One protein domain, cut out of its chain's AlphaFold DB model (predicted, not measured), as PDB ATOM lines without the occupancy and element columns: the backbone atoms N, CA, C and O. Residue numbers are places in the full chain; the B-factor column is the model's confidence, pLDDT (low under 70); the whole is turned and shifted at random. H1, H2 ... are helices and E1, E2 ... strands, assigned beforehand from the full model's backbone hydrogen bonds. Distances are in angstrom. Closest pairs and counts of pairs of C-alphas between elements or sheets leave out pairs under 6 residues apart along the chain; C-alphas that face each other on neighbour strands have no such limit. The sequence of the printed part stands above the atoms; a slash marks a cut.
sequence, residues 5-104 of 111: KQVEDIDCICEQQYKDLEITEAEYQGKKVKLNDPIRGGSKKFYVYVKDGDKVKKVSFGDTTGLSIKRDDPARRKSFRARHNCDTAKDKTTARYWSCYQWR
ATOM      1  N   LYS A   5      28.530  34.961 -45.732       87.62
ATOM      2  CA  LYS A   5      28.669  33.847 -44.786       87.62
ATOM      3  C   LYS A   5      28.173  34.201 -43.378       87.62
ATOM      4  O   LYS A   5      27.343  33.493 -42.827       87.62
ATOM      5  N   GLN A   6      28.576  35.358 -42.843       86.00
ATOM      6  CA  GLN A   6      28.106  35.823 -41.531       86.00
ATOM      7  C   GLN A   6      26.589  36.033 -41.487       86.00
ATOM      8  O   GLN A   6      25.963  35.810 -40.456       86.00
ATOM      9  N   VAL A   7      25.985  36.498 -42.580       85.69
ATOM     10  CA  VAL A   7      24.532  36.681 -42.663       85.69
ATOM     11  C   VAL A   7      23.803  35.334 -42.603       85.69
ATOM     12  O   VAL A   7      22.758  35.245 -41.960       85.69
ATOM     13  N   GLU A   8      24.349  34.295 -43.235       86.12
ATOM     14  CA  GLU A   8      23.787  32.940 -43.185       86.12
ATOM     15  C   GLU A   8      23.955  32.286 -41.815       86.12
ATOM     16  O   GLU A   8      22.992  31.724 -41.291       86.12
ATOM     17  N   ASP A   9      25.124  32.439 -41.195       87.62
ATOM     18  CA  ASP A   9      25.389  31.921 -39.851       87.62
ATOM     19  C   ASP A   9      24.403  32.512 -38.830       87.62
ATOM     20  O   ASP A   9      23.803  31.788 -38.034       87.62
ATOM     21  N   ILE A  10      24.154  33.826 -38.900       85.38
ATOM     22  CA  ILE A  10      23.167  34.505 -38.047       85.38
ATOM     23  C   ILE A  10      21.759  33.945 -38.276       85.38
ATOM     24  O   ILE A  10      20.999  33.777 -37.322       85.38
ATOM     25  N   ASP A  11      21.387  33.668 -39.527       84.12
ATOM     26  CA  ASP A  11      20.068  33.126 -39.859       84.12
ATOM     27  C   ASP A  11      19.860  31.744 -39.227       84.12
ATOM     28  O   ASP A  11      18.832  31.515 -38.582       84.12
ATOM     29  N   CYS A  12      20.866  30.873 -39.335       84.62
ATOM     30  CA  CYS A  12      20.872  29.539 -38.741       84.62
ATOM     31  C   CYS A  12      20.786  29.597 -37.204       84.62
ATOM     32  O   CYS A  12      19.908  28.972 -36.605       84.62
ATOM     33  N   ILE A  13      21.622  30.426 -36.564       85.44
ATOM     34  CA  ILE A  13      21.616  30.621 -35.103       85.44
ATOM     35  C   ILE A  13      20.238  31.084 -34.627       85.44
ATOM     36  O   ILE A  13      19.678  30.532 -33.679       85.44
ATOM     37  N   CYS A  14      19.655  32.079 -35.298       82.75
ATOM     38  CA  CYS A  14      18.346  32.596 -34.927       82.75
ATOM     39  C   CYS A  14      17.217  31.582 -35.147       82.75
ATOM     40  O   CYS A  14      16.213  31.657 -34.452       82.75
ATOM     41  N   GLU A  15      17.314  30.659 -36.104       78.69
ATOM     42  CA  GLU A  15      16.314  29.589 -36.231       78.69
ATOM     43  C   GLU A  15      16.373  28.595 -35.070       78.69
ATOM     44  O   GLU A  15      15.329  28.166 -34.582       78.69
ATOM     45  N   GLN A  16      17.573  28.270 -34.592       80.88
ATOM     46  CA  GLN A  16      17.748  27.347 -33.472       80.88
ATOM     47  C   GLN A  16      17.379  27.982 -32.128       80.88
ATOM     48  O   GLN A  16      16.691  27.357 -31.329       80.88
ATOM     49  N   GLN A  17      17.744  29.250 -31.905       79.25
ATOM     50  CA  GLN A  17      17.565  29.947 -30.622       79.25
ATOM     51  C   GLN A  17      16.108  29.993 -30.120       79.25
ATOM     52  O   GLN A  17      15.863  30.174 -28.927       79.25
ATOM     53  N   TYR A  18      15.133  29.881 -31.023       79.50
ATOM     54  CA  TYR A  18      13.711  29.985 -30.694       79.50
ATOM     55  C   TYR A  18      12.968  28.647 -30.708       79.50
ATOM     56  O   TYR A  18      11.774  28.648 -30.415       79.50
ATOM     57  N   LYS A  19      13.633  27.533 -31.055       75.94
ATOM     58  CA  LYS A  19      13.008  26.198 -31.045       75.94
ATOM     59  C   LYS A  19      12.572  25.783 -29.644       75.94
ATOM     60  O   LYS A  19      11.475  25.265 -29.492       75.94
ATOM     61  N   ASP A  20      13.383  26.103 -28.642       74.62
ATOM     62  CA  ASP A  20      13.157  25.701 -27.247       74.62
ATOM     63  C   ASP A  20      12.303  26.717 -26.467       74.62
ATOM     64  O   ASP A  20      12.275  26.732 -25.234       74.62
ATOM     65  N   LEU A  21      11.643  27.648 -27.165       80.81
ATOM     66  CA  LEU A  21      10.802  28.642 -26.517       80.81
ATOM     67  C   LEU A  21       9.419  28.054 -26.218       80.81
ATOM     68  O   LEU A  21       8.517  28.096 -27.052       80.81
ATOM     69  N   GLU A  22       9.251  27.554 -25.000       82.62
ATOM     70  CA  GLU A  22       7.968  27.055 -24.515       82.62
ATOM     71  C   GLU A  22       7.022  28.197 -24.118       82.62
ATOM     72  O   GLU A  22       7.413  29.180 -23.469       82.62
ATOM     73  N   ILE A  23       5.754  28.051 -24.505       85.12
ATOM     74  CA  ILE A  23       4.664  28.923 -24.068       85.12
ATOM     75  C   ILE A  23       4.163  28.382 -22.734       85.12
ATOM     76  O   ILE A  23       3.659  27.265 -22.657       85.12
ATOM     77  N   THR A  24       4.286  29.189 -21.687       88.00
ATOM     78  CA  THR A  24       3.834  28.847 -20.333       88.00
ATOM     79  C   THR A  24       2.789  29.846 -19.865       88.00
ATOM     80  O   THR A  24       2.739  30.968 -20.360       88.00
ATOM     81  N   GLU A  25       1.983  29.497 -18.873       87.75
ATOM     82  CA  GLU A  25       1.021  30.426 -18.276       87.75
ATOM     83  C   GLU A  25       1.564  31.004 -16.967       87.75
ATOM     84  O   GLU A  25       2.286  30.338 -16.225       87.75
ATOM     85  N   ALA A  26       1.238  32.261 -16.684       88.38
ATOM     86  CA  ALA A  26       1.570  32.917 -15.427       88.38
ATOM     87  C   ALA A  26       0.475  33.900 -15.024       88.38
ATOM     88  O   ALA A  26      -0.397  34.244 -15.821       88.38
ATOM     89  N   GLU A  27       0.534  34.380 -13.789       87.19
ATOM     90  CA  GLU A  27      -0.343  35.443 -13.321       87.19
ATOM     91  C   GLU A  27       0.379  36.793 -13.391       87.19
ATOM     92  O   GLU A  27       1.498  36.954 -12.905       87.19
ATOM     93  N   TYR A  28      -0.261  37.776 -14.018       86.44
ATOM     94  CA  TYR A  28       0.207  39.153 -14.093       86.44
ATOM     95  C   TYR A  28      -0.933  40.083 -13.684       86.44
ATOM     96  O   TYR A  28      -1.966  40.137 -14.352       86.44
ATOM     97  N   GLN A  29      -0.748  40.815 -12.581       86.06
ATOM     98  CA  GLN A  29      -1.738  41.761 -12.041       86.06
ATOM     99  C   GLN A  29      -3.136  41.136 -11.833       86.06
ATOM    100  O   GLN A  29      -4.144  41.715 -12.236       86.06
ATOM    101  N   GLY A  30      -3.205  39.932 -11.251       86.00
ATOM    102  CA  GLY A  30      -4.475  39.237 -10.998       86.00
ATOM    103  C   GLY A  30      -5.106  38.581 -12.231       86.00
ATOM    104  O   GLY A  30      -6.243  38.119 -12.168       86.00
ATOM    105  N   LYS A  31      -4.412  38.564 -13.378       87.19
ATOM    106  CA  LYS A  31      -4.897  37.956 -14.626       87.19
ATOM    107  C   LYS A  31      -3.956  36.862 -15.099       87.19
ATOM    108  O   LYS A  31      -2.743  37.055 -15.133       87.19
ATOM    109  N   LYS A  32      -4.521  35.740 -15.546       88.56
ATOM    110  CA  LYS A  32      -3.763  34.703 -16.253       88.56
ATOM    111  C   LYS A  32      -3.317  35.236 -17.615       88.56
ATOM    112  O   LYS A  32      -4.137  35.709 -18.400       88.56
ATOM    113  N   VAL A  33      -2.018  35.171 -17.881       89.56
ATOM    114  CA  VAL A  33      -1.382  35.587 -19.131       89.56
ATOM    115  C   VAL A  33      -0.508  34.466 -19.681       89.56
ATOM    116  O   VAL A  33       0.099  33.706 -18.927       89.56
ATOM    117  N   LYS A  34      -0.416  34.388 -21.010       90.81
ATOM    118  CA  LYS A  34       0.530  33.502 -21.692       90.81
ATOM    119  C   LYS A  34       1.886  34.194 -21.787       90.81
ATOM    120  O   LYS A  34       1.991  35.312 -22.294       90.81
ATOM    121  N   LEU A  35       2.911  33.544 -21.255       91.00
ATOM    122  CA  LEU A  35       4.299  33.952 -21.366       91.00
ATOM    123  C   LEU A  35       4.897  33.449 -22.675       91.00
ATOM    124  O   LEU A  35       4.510  32.404 -23.189       91.00
ATOM    125  N   ASN A  36       5.890  34.184 -23.172       89.81
ATOM    126  CA  ASN A  36       6.633  33.880 -24.395       89.81
ATOM    127  C   ASN A  36       5.782  33.820 -25.679       89.81
ATOM    128  O   ASN A  36       6.265  33.378 -26.722       89.81
ATOM    129  N   ASP A  37       4.546  34.313 -25.619       89.81
ATOM    130  CA  ASP A  37       3.613  34.368 -26.737       89.81
ATOM    131  C   ASP A  37       3.349  35.832 -27.126       89.81
ATOM    132  O   ASP A  37       2.708  36.568 -26.365       89.81
ATOM    133  N   PRO A  38       3.901  36.321 -28.253       90.06
ATOM    134  CA  PRO A  38       3.657  37.684 -28.689       90.06
ATOM    135  C   PRO A  38       2.230  37.919 -29.178       90.06
ATOM    136  O   PRO A  38       1.755  37.300 -30.127       90.06
ATOM    137  N   ILE A  39       1.587  38.923 -28.594       88.88
ATOM    138  CA  ILE A  39       0.219  39.339 -28.888       88.88
ATOM    139  C   ILE A  39       0.261  40.679 -29.628       88.88
ATOM    140  O   ILE A  39       1.056  41.563 -29.305       88.88
ATOM    141  N   ARG A  40      -0.597  40.854 -30.638       87.81
ATOM    142  CA  ARG A  40      -0.727  42.123 -31.371       87.81
ATOM    143  C   ARG A  40      -1.534  43.137 -30.544       87.81
ATOM    144  O   ARG A  40      -2.579  42.792 -30.000       87.81
ATOM    145  N   GLY A  41      -1.067  44.385 -30.477       86.12
ATOM    146  CA  GLY A  41      -1.767  45.505 -29.831       86.12
ATOM    147  C   GLY A  41      -0.966  46.223 -28.737       86.12
ATOM    148  O   GLY A  41       0.196  45.919 -28.487       86.12
ATOM    149  N   GLY A  42      -1.603  47.180 -28.055       85.12
ATOM    150  CA  GLY A  42      -0.985  47.974 -26.985       85.12
ATOM    151  C   GLY A  42      -0.281  49.245 -27.475       85.12
ATOM    152  O   GLY A  42      -0.692  49.851 -28.458       85.12
ATOM    153  N   SER A  43       0.764  49.673 -26.757       85.12
ATOM    154  CA  SER A  43       1.534  50.898 -27.056       85.12
ATOM    155  C   SER A  43       2.505  50.751 -28.232       85.12
ATOM    156  O   SER A  43       3.005  51.743 -28.762       85.12
ATOM    157  N   LYS A  44       2.797  49.507 -28.625       89.75
ATOM    158  CA  LYS A  44       3.574  49.131 -29.809       89.75
ATOM    159  C   LYS A  44       2.774  48.123 -30.632       89.75
ATOM    160  O   LYS A  44       1.664  47.758 -30.258       89.75
ATOM    161  N   LYS A  45       3.312  47.674 -31.769       88.31
ATOM    162  CA  LYS A  45       2.589  46.731 -32.640       88.31
ATOM    163  C   LYS A  45       2.355  45.381 -31.967       88.31
ATOM    164  O   LYS A  45       1.306  44.774 -32.173       88.31
ATOM    165  N   PHE A  46       3.314  44.933 -31.162       91.00
ATOM    166  CA  PHE A  46       3.232  43.696 -30.403       91.00
ATOM    167  C   PHE A  46       3.653  43.916 -28.951       91.00
ATOM    168  O   PHE A  46       4.435  44.815 -28.629       91.00
ATOM    169  N   TYR A  47       3.173  43.048 -28.074       92.69
ATOM    170  CA  TYR A  47       3.675  42.905 -26.718       92.69
ATOM    171  C   TYR A  47       3.751  41.432 -26.341       92.69
ATOM    172  O   TYR A  47       3.095  40.587 -26.937       92.69
ATOM    173  N   VAL A  48       4.557  41.128 -25.340       93.38
ATOM    174  CA  VAL A  48       4.769  39.774 -24.841       93.38
ATOM    175  C   VAL A  48       5.027  39.836 -23.349       93.38
ATOM    176  O   VAL A  48       5.661  40.771 -22.852       93.38
ATOM    177  N   TYR A  49       4.507  38.850 -22.635       93.44
ATOM    178  CA  TYR A  49       4.831  38.664 -21.233       93.44
ATOM    179  C   TYR A  49       6.002  37.706 -21.114       93.44
ATOM    180  O   TYR A  49       6.036  36.657 -21.755       93.44
ATOM    181  N   VAL A  50       6.977  38.075 -20.298       93.00
ATOM    182  CA  VAL A  50       8.178  37.280 -20.063       93.00
ATOM    183  C   VAL A  50       8.414  37.160 -18.578       93.00
ATOM    184  O   VAL A  50       8.136  38.089 -17.822       93.00
ATOM    185  N   LYS A  51       8.927  36.011 -18.159       89.88
ATOM    186  CA  LYS A  51       9.361  35.806 -16.784       89.88
ATOM    187  C   LYS A  51      10.826  36.212 -16.664       89.88
ATOM    188  O   LYS A  51      11.656  35.764 -17.450       89.88
ATOM    189  N   ASP A  52      11.107  37.074 -15.700       88.69
ATOM    190  CA  ASP A  52      12.437  37.539 -15.329       88.69
ATOM    191  C   ASP A  52      12.655  37.240 -13.842       88.69
ATOM    192  O   ASP A  52      12.146  37.949 -12.968       88.69
ATOM    193  N   GLY A  53      13.315  36.113 -13.564       86.00
ATOM    194  CA  GLY A  53      13.347  35.525 -12.225       86.00
ATOM    195  C   GLY A  53      11.929  35.228 -11.731       86.00
ATOM    196  O   GLY A  53      11.180  34.501 -12.383       86.00
ATOM    197  N   ASP A  54      11.536  35.834 -10.615       85.12
ATOM    198  CA  ASP A  54      10.207  35.647 -10.015       85.12
ATOM    199  C   ASP A  54       9.151  36.638 -10.520       85.12
ATOM    200  O   ASP A  54       7.974  36.531 -10.176       85.12
ATOM    201  N   LYS A  55       9.543  37.616 -11.346       89.12
ATOM    202  CA  LYS A  55       8.645  38.680 -11.810       89.12
ATOM    203  C   LYS A  55       8.227  38.455 -13.253       89.12
ATOM    204  O   LYS A  55       9.035  38.116 -14.112       89.12
ATOM    205  N   VAL A  56       6.959  38.725 -13.546       91.69
ATOM    206  CA  VAL A  56       6.467  38.798 -14.924       91.69
ATOM    207  C   VAL A  56       6.602  40.235 -15.420       91.69
ATOM    208  O   VAL A  56       6.117  41.176 -14.791       91.69
ATOM    209  N   LYS A  57       7.269  40.412 -16.559       91.56
ATOM    210  CA  LYS A  57       7.452  41.690 -17.247       91.56
ATOM    211  C   LYS A  57       6.655  41.707 -18.544       91.56
ATOM    212  O   LYS A  57       6.607  40.716 -19.268       91.56
ATOM    213  N   LYS A  58       6.078  42.863 -18.870       92.75
ATOM    214  CA  LYS A  58       5.461  43.126 -20.174       92.75
ATOM    215  C   LYS A  58       6.456  43.865 -21.065       92.75
ATOM    216  O   LYS A  58       6.797  45.012 -20.788       92.75
ATOM    217  N   VAL A  59       6.888  43.234 -22.149       93.69
ATOM    218  CA  VAL A  59       7.789  43.830 -23.143       93.69
ATOM    219  C   VAL A  59       6.971  44.219 -24.367       93.69
ATOM    220  O   VAL A  59       6.254  43.393 -24.920       93.69
ATOM    221  N   SER A  60       7.057  45.480 -24.791       93.50
ATOM    222  CA  SER A  60       6.364  45.987 -25.986       93.50
ATOM    223  C   SER A  60       7.376  46.222 -27.107       93.50
ATOM    224  O   SER A  60       8.454  46.764 -26.855       93.50
ATOM    225  N   PHE A  61       7.064  45.808 -28.333       91.88
ATOM    226  CA  PHE A  61       7.996  45.841 -29.460       91.88
ATOM    227  C   PHE A  61       7.286  45.976 -30.817       91.88
ATOM    228  O   PHE A  61       6.071  45.832 -30.942       91.88
ATOM    229  N   GLY A  62       8.073  46.252 -31.857       87.69
ATOM    230  CA  GLY A  62       7.574  46.441 -33.217       87.69
ATOM    231  C   GLY A  62       7.023  47.844 -33.480       87.69
ATOM    232  O   GLY A  62       6.651  48.584 -32.568       87.69
ATOM    233  N   ASP A  63       7.000  48.201 -34.759       85.06
ATOM    234  CA  ASP A  63       6.629  49.536 -35.216       85.06
ATOM    235  C   ASP A  63       5.124  49.658 -35.499       85.06
ATOM    236  O   ASP A  63       4.536  48.777 -36.125       85.06
ATOM    237  N   THR A  64       4.504  50.745 -35.041       81.38
ATOM    238  CA  THR A  64       3.063  51.027 -35.148       81.38
ATOM    239  C   THR A  64       2.682  51.769 -36.426       81.38
ATOM    240  O   THR A  64       1.497  51.943 -36.681       81.38
ATOM    241  N   THR A  65       3.650  52.165 -37.255       78.06
ATOM    242  CA  THR A  65       3.456  52.933 -38.506       78.06
ATOM    243  C   THR A  65       2.721  52.184 -39.629       78.06
ATOM    244  O   THR A  65       2.613  52.687 -40.742       78.06
ATOM    245  N   GLY A  66       2.220  50.970 -39.383       68.75
ATOM    246  CA  GLY A  66       1.521  50.165 -40.393       68.75
ATOM    247  C   GLY A  66       2.442  49.350 -41.307       68.75
ATOM    248  O   GLY A  66       1.953  48.565 -42.115       68.75
ATOM    249  N   LEU A  67       3.767  49.438 -41.147       73.88
ATOM    250  CA  LEU A  67       4.707  48.633 -41.928       73.88
ATOM    251  C   LEU A  67       4.571  47.134 -41.611       73.88
ATOM    252  O   LEU A  67       4.625  46.695 -40.455       73.88
ATOM    253  N   SER A  68       4.403  46.330 -42.659       73.88
ATOM    254  CA  SER A  68       4.358  44.871 -42.566       73.88
ATOM    255  C   SER A  68       5.754  44.286 -42.707       73.88
ATOM    256  O   SER A  68       6.499  44.604 -43.637       73.88
ATOM    257  N   ILE A  69       6.112  43.402 -41.777       77.75
ATOM    258  CA  ILE A  69       7.346  42.633 -41.889       77.75
ATOM    259  C   ILE A  69       7.179  41.595 -42.996       77.75
ATOM    260  O   ILE A  69       6.152  40.931 -43.099       77.75
ATOM    261  N   LYS A  70       8.205  41.451 -43.825       80.94
ATOM    262  CA  LYS A  70       8.237  40.497 -44.934       80.94
ATOM    263  C   LYS A  70       9.224  39.390 -44.587       80.94
ATOM    264  O   LYS A  70      10.308  39.322 -45.160       80.94
ATOM    265  N   ARG A  71       8.864  38.604 -43.569       79.12
ATOM    266  CA  ARG A  71       9.709  37.550 -42.984       79.12
ATOM    267  C   ARG A  71       9.766  36.268 -43.814       79.12
ATOM    268  O   ARG A  71      10.745  35.545 -43.695       79.12
ATOM    269  N   ASP A  72       8.765  36.038 -44.661       81.12
ATOM    270  CA  ASP A  72       8.722  34.895 -45.587       81.12
ATOM    271  C   ASP A  72       9.701  35.069 -46.757       81.12
ATOM    272  O   ASP A  72      10.057  34.109 -47.428       81.12
ATOM    273  N   ASP A  73      10.184  36.297 -46.974       86.81
ATOM    274  CA  ASP A  73      11.281  36.584 -47.889       86.81
ATOM    275  C   ASP A  73      12.621  36.331 -47.164       86.81
ATOM    276  O   ASP A  73      12.998  37.113 -46.275       86.81
ATOM    277  N   PRO A  74      13.361  35.262 -47.521       86.50
ATOM    278  CA  PRO A  74      14.575  34.873 -46.815       86.50
ATOM    279  C   PRO A  74      15.671  35.935 -46.919       86.50
ATOM    280  O   PRO A  74      16.406  36.132 -45.955       86.50
ATOM    281  N   ALA A  75      15.761  36.672 -48.032       87.62
ATOM    282  CA  ALA A  75      16.765  37.717 -48.205       87.62
ATOM    283  C   ALA A  75      16.488  38.905 -47.272       87.62
ATOM    284  O   ALA A  75      17.394  39.400 -46.591       87.62
ATOM    285  N   ARG A  76      15.222  39.333 -47.165       87.88
ATOM    286  CA  ARG A  76      14.836  40.396 -46.222       87.88
ATOM    287  C   ARG A  76      14.974  39.964 -44.771       87.88
ATOM    288  O   ARG A  76      15.426  40.766 -43.952       87.88
ATOM    289  N   ARG A  77      14.643  38.712 -44.459       89.12
ATOM    290  CA  ARG A  77      14.819  38.134 -43.124       89.12
ATOM    291  C   ARG A  77      16.281  38.118 -42.698       89.12
ATOM    292  O   ARG A  77      16.616  38.707 -41.669       89.12
ATOM    293  N   LYS A  78      17.148  37.542 -43.530       88.19
ATOM    294  CA  LYS A  78      18.604  37.523 -43.353       88.19
ATOM    295  C   LYS A  78      19.162  38.938 -43.157       88.19
ATOM    296  O   LYS A  78      19.872  39.204 -42.188       88.19
ATOM    297  N   SER A  79      18.759  39.885 -44.006       88.88
ATOM    298  CA  SER A  79      19.184  41.289 -43.914       88.88
ATOM    299  C   SER A  79      18.723  41.982 -42.626       88.88
ATOM    300  O   SER A  79      19.489  42.718 -42.003       88.88
ATOM    301  N   PHE A  80      17.485  41.756 -42.178       89.56
ATOM    302  CA  PHE A  80      17.008  42.285 -40.897       89.56
ATOM    303  C   PHE A  80      17.822  41.715 -39.732       89.56
ATOM    304  O   PHE A  80      18.371  42.475 -38.933       89.56
ATOM    305  N   ARG A  81      17.971  40.387 -39.675       89.44
ATOM    306  CA  ARG A  81      18.708  39.705 -38.606       89.44
ATOM    307  C   ARG A  81      20.159  40.174 -38.519       89.44
ATOM    308  O   ARG A  81      20.662  40.453 -37.429       89.44
ATOM    309  N   ALA A  82      20.794  40.351 -39.674       90.06
ATOM    310  CA  ALA A  82      22.143  40.874 -39.791       90.06
ATOM    311  C   ALA A  82      22.263  42.321 -39.293       90.06
ATOM    312  O   ALA A  82      23.179  42.606 -38.526       90.06
ATOM    313  N   ARG A  83      21.348  43.220 -39.679       89.00
ATOM    314  CA  ARG A  83      21.370  44.636 -39.259       89.00
ATOM    315  C   ARG A  83      21.074  44.833 -37.772       89.00
ATOM    316  O   ARG A  83      21.581  45.775 -37.178       89.00
ATOM    317  N   HIS A  84      20.276  43.947 -37.180       88.69
ATOM    318  CA  HIS A  84      19.870  44.031 -35.774       88.69
ATOM    319  C   HIS A  84      20.700  43.150 -34.824       88.69
ATOM    320  O   HIS A  84      20.400  43.093 -33.630       88.69
ATOM    321  N   ASN A  85      21.757  42.498 -35.325       88.81
ATOM    322  CA  ASN A  85      22.637  41.599 -34.562       88.81
ATOM    323  C   ASN A  85      21.845  40.568 -33.741       88.81
ATOM    324  O   ASN A  85      22.056  40.420 -32.533       88.81
ATOM    325  N   CYS A  86      20.885  39.907 -34.391       89.62
ATOM    326  CA  CYS A  86      19.965  38.987 -33.727       89.62
ATOM    327  C   CYS A  86      20.657  37.768 -33.098       89.62
ATOM    328  O   CYS A  86      20.175  37.256 -32.096       89.62
ATOM    329  N   ASP A  87      21.823  37.378 -33.610       86.81
ATOM    330  CA  ASP A  87      22.731  36.374 -33.044       86.81
ATOM    331  C   ASP A  87      23.189  36.687 -31.610       86.81
ATOM    332  O   ASP A  87      23.462  35.795 -30.809       86.81
ATOM    333  N   THR A  88      23.234  37.972 -31.259       88.25
ATOM    334  CA  THR A  88      23.616  38.440 -29.915       88.25
ATOM    335  C   THR A  88      22.410  38.727 -29.021       88.25
ATOM    336  O   THR A  88      22.561  39.053 -27.842       88.25
ATOM    337  N   ALA A  89      21.193  38.661 -29.563       89.19
ATOM    338  CA  ALA A  89      19.976  38.996 -28.844       89.19
ATOM    339  C   ALA A  89      19.468  37.765 -28.082       89.19
ATOM    340  O   ALA A  89      18.559  37.091 -28.552       89.19
ATOM    341  N   LYS A  90      20.062  37.479 -26.916       86.12
ATOM    342  CA  LYS A  90      19.723  36.316 -26.067       86.12
ATOM    343  C   LYS A  90      18.774  36.633 -24.904       86.12
ATOM    344  O   LYS A  90      18.147  35.732 -24.360       86.12
ATOM    345  N   ASP A  91      18.643  37.907 -24.545       89.88
ATOM    346  CA  ASP A  91      17.850  38.344 -23.394       89.88
ATOM    347  C   ASP A  91      16.364  38.540 -23.747       89.88
ATOM    348  O   ASP A  91      15.991  39.516 -24.410       89.88
ATOM    349  N   LYS A  92      15.514  37.633 -23.244       88.94
ATOM    350  CA  LYS A  92      14.047  37.643 -23.405       88.94
ATOM    351  C   LYS A  92      13.383  38.879 -22.798       88.94
ATOM    352  O   LYS A  92      12.254  39.192 -23.149       88.94
ATOM    353  N   THR A  93      14.037  39.616 -21.912       91.19
ATOM    354  CA  THR A  93      13.464  40.842 -21.339       91.19
ATOM    355  C   THR A  93      13.585  42.049 -22.273       91.19
ATOM    356  O   THR A  93      12.988  43.096 -22.020       91.19
ATOM    357  N   THR A  94      14.292  41.903 -23.402       91.62
ATOM    358  CA  THR A  94      14.541  42.995 -24.350       91.62
ATOM    359  C   THR A  94      13.607  42.971 -25.558       91.62
ATOM    360  O   THR A  94      13.338  41.933 -26.161       91.62
ATOM    361  N   ALA A  95      13.179  44.154 -26.012       92.31
ATOM    362  CA  ALA A  95      12.387  44.295 -27.240       92.31
ATOM    363  C   ALA A  95      13.128  43.793 -28.496       92.31
ATOM    364  O   ALA A  95      12.498  43.351 -29.461       92.31
ATOM    365  N   ARG A  96      14.469  43.840 -28.490       92.31
ATOM    366  CA  ARG A  96      15.314  43.345 -29.585       92.31
ATOM    367  C   ARG A  96      15.172  41.836 -29.764       92.31
ATOM    368  O   ARG A  96      14.982  41.401 -30.895       92.31
ATOM    369  N   TYR A  97      15.209  41.067 -28.673       91.94
ATOM    370  CA  TYR A  97      15.009  39.615 -28.713       91.94
ATOM    371  C   TYR A  97      13.696  39.265 -29.412       91.94
ATOM    372  O   TYR A  97      13.687  38.493 -30.368       91.94
ATOM    373  N   TRP A  98      12.604  39.911 -29.003       91.94
ATOM    374  CA  TRP A  98      11.278  39.663 -29.568       91.94
ATOM    375  C   TRP A  98      11.105  40.171 -30.991       91.94
ATOM    376  O   TRP A  98      10.422  39.545 -31.798       91.94
ATOM    377  N   SER A  99      11.776  41.266 -31.343       90.31
ATOM    378  CA  SER A  99      11.825  41.715 -32.733       90.31
ATOM    379  C   SER A  99      12.510  40.664 -33.609       90.31
ATOM    380  O   SER A  99      11.974  40.299 -34.648       90.31
ATOM    381  N   CYS A 100      13.641  40.109 -33.172       90.75
ATOM    382  CA  CYS A 100      14.328  39.028 -33.877       90.75
ATOM    383  C   CYS A 100      13.499  37.729 -33.927       90.75
ATOM    384  O   CYS A 100      13.425  37.095 -34.981       90.75
ATOM    385  N   TYR A 101      12.801  37.392 -32.836       88.75
ATOM    386  CA  TYR A 101      11.862  36.268 -32.752       88.75
ATOM    387  C   TYR A 101      10.729  36.387 -33.772       88.75
ATOM    388  O   TYR A 101      10.415  35.435 -34.484       88.75
ATOM    389  N   GLN A 102      10.145  37.580 -33.907       87.31
ATOM    390  CA  GLN A 102       9.080  37.824 -34.874       87.31
ATOM    391  C   GLN A 102       9.571  37.647 -36.321       87.31
ATOM    392  O   GLN A 102       8.777  37.317 -37.199       87.31
ATOM    393  N   TRP A 103      10.870  37.797 -36.580       87.00
ATOM    394  CA  TRP A 103      11.507  37.534 -37.872       87.00
ATOM    395  C   TRP A 103      11.993  36.075 -38.024       87.00
ATOM    396  O   TRP A 103      12.991  35.820 -38.702       87.00
ATOM    397  N   ARG A 104      11.314  35.095 -37.412       83.38
ATOM    398  CA  ARG A 104      11.483  33.657 -37.705       83.38
ATOM    399  C   ARG A 104      10.646  33.217 -38.907       83.38
ATOM    400  O   ARG A 104       9.544  33.728 -39.107       83.38
TER     401      ARG A 104
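This is residues 5 to 104 of the 111 residues of an uncharacterized protein of Candidatus Pelagibacter sp. TMED275 (UniProt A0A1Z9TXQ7). An elongated model has helix H3 in its middle, two crossed helices, H1 and H2, toward one end, and two strand hairpins, E1-E2 and E3-E4, toward the other. A long link, residues 62 to 73, runs from E4 back to H2. The printed part has 100 residues, with three named helices and four named strands in the order H1 E1 E2 E3 E4 H2 H3; each hairpin is an antiparallel sheet of two strands, and the class is mixed. The whole is compact, with a radius of gyration of the C-alphas of 14.0 A and spans of 47 by 29 by 17 A.

H1, residues 5 to 17, begins at C-alpha 5 (28.669, 33.847, -44.786) and is 18.4 A long. E1 is residues 24 to 28 and E2 residues 31 to 35. E3, residues 46 to 52, is 18.7 A long, and E4, residues 55 to 61, is 19.1 A long. H2, residues 74 to 83, is 14.1 A long. H3, residues 95 to 102, ends at C-alpha 102 (9.080, 37.824, -34.874).

H1 touches H2 with residues 7 to 11 alone, about perpendicular at 87 degrees; the closest C-alphas, of Val 7 and Ala 82, are 5.6 A apart. H3 is close to H1 but not clearly touching, with C-alphas 14 and 100 the closest at 7.7 A. The closest C-alphas of H3 and E4, Ala 95 and Phe 61, are 5.2 A apart. In the hairpin E3 and E4, N 48 and O 59 are 2.9 A apart, within hydrogen-bond range; in the hairpin E1 and E2, N 33 and O 26 are 2.8 A apart. The closest C-alphas of E2 and E3, Leu 35 and Tyr 49, are 4.7 A apart. In H1, H2 and H3 every O i to N i+4 pair is within hydrogen-bond range.

The two C-alphas farthest apart, of Lys 5 and Gly 30, are 47.6 A apart. The printed part has no cut. The links E4 to H2 and H2 to H3 are long. Mean pLDDT of the printed part is 86.8, and residue 66 is under 70.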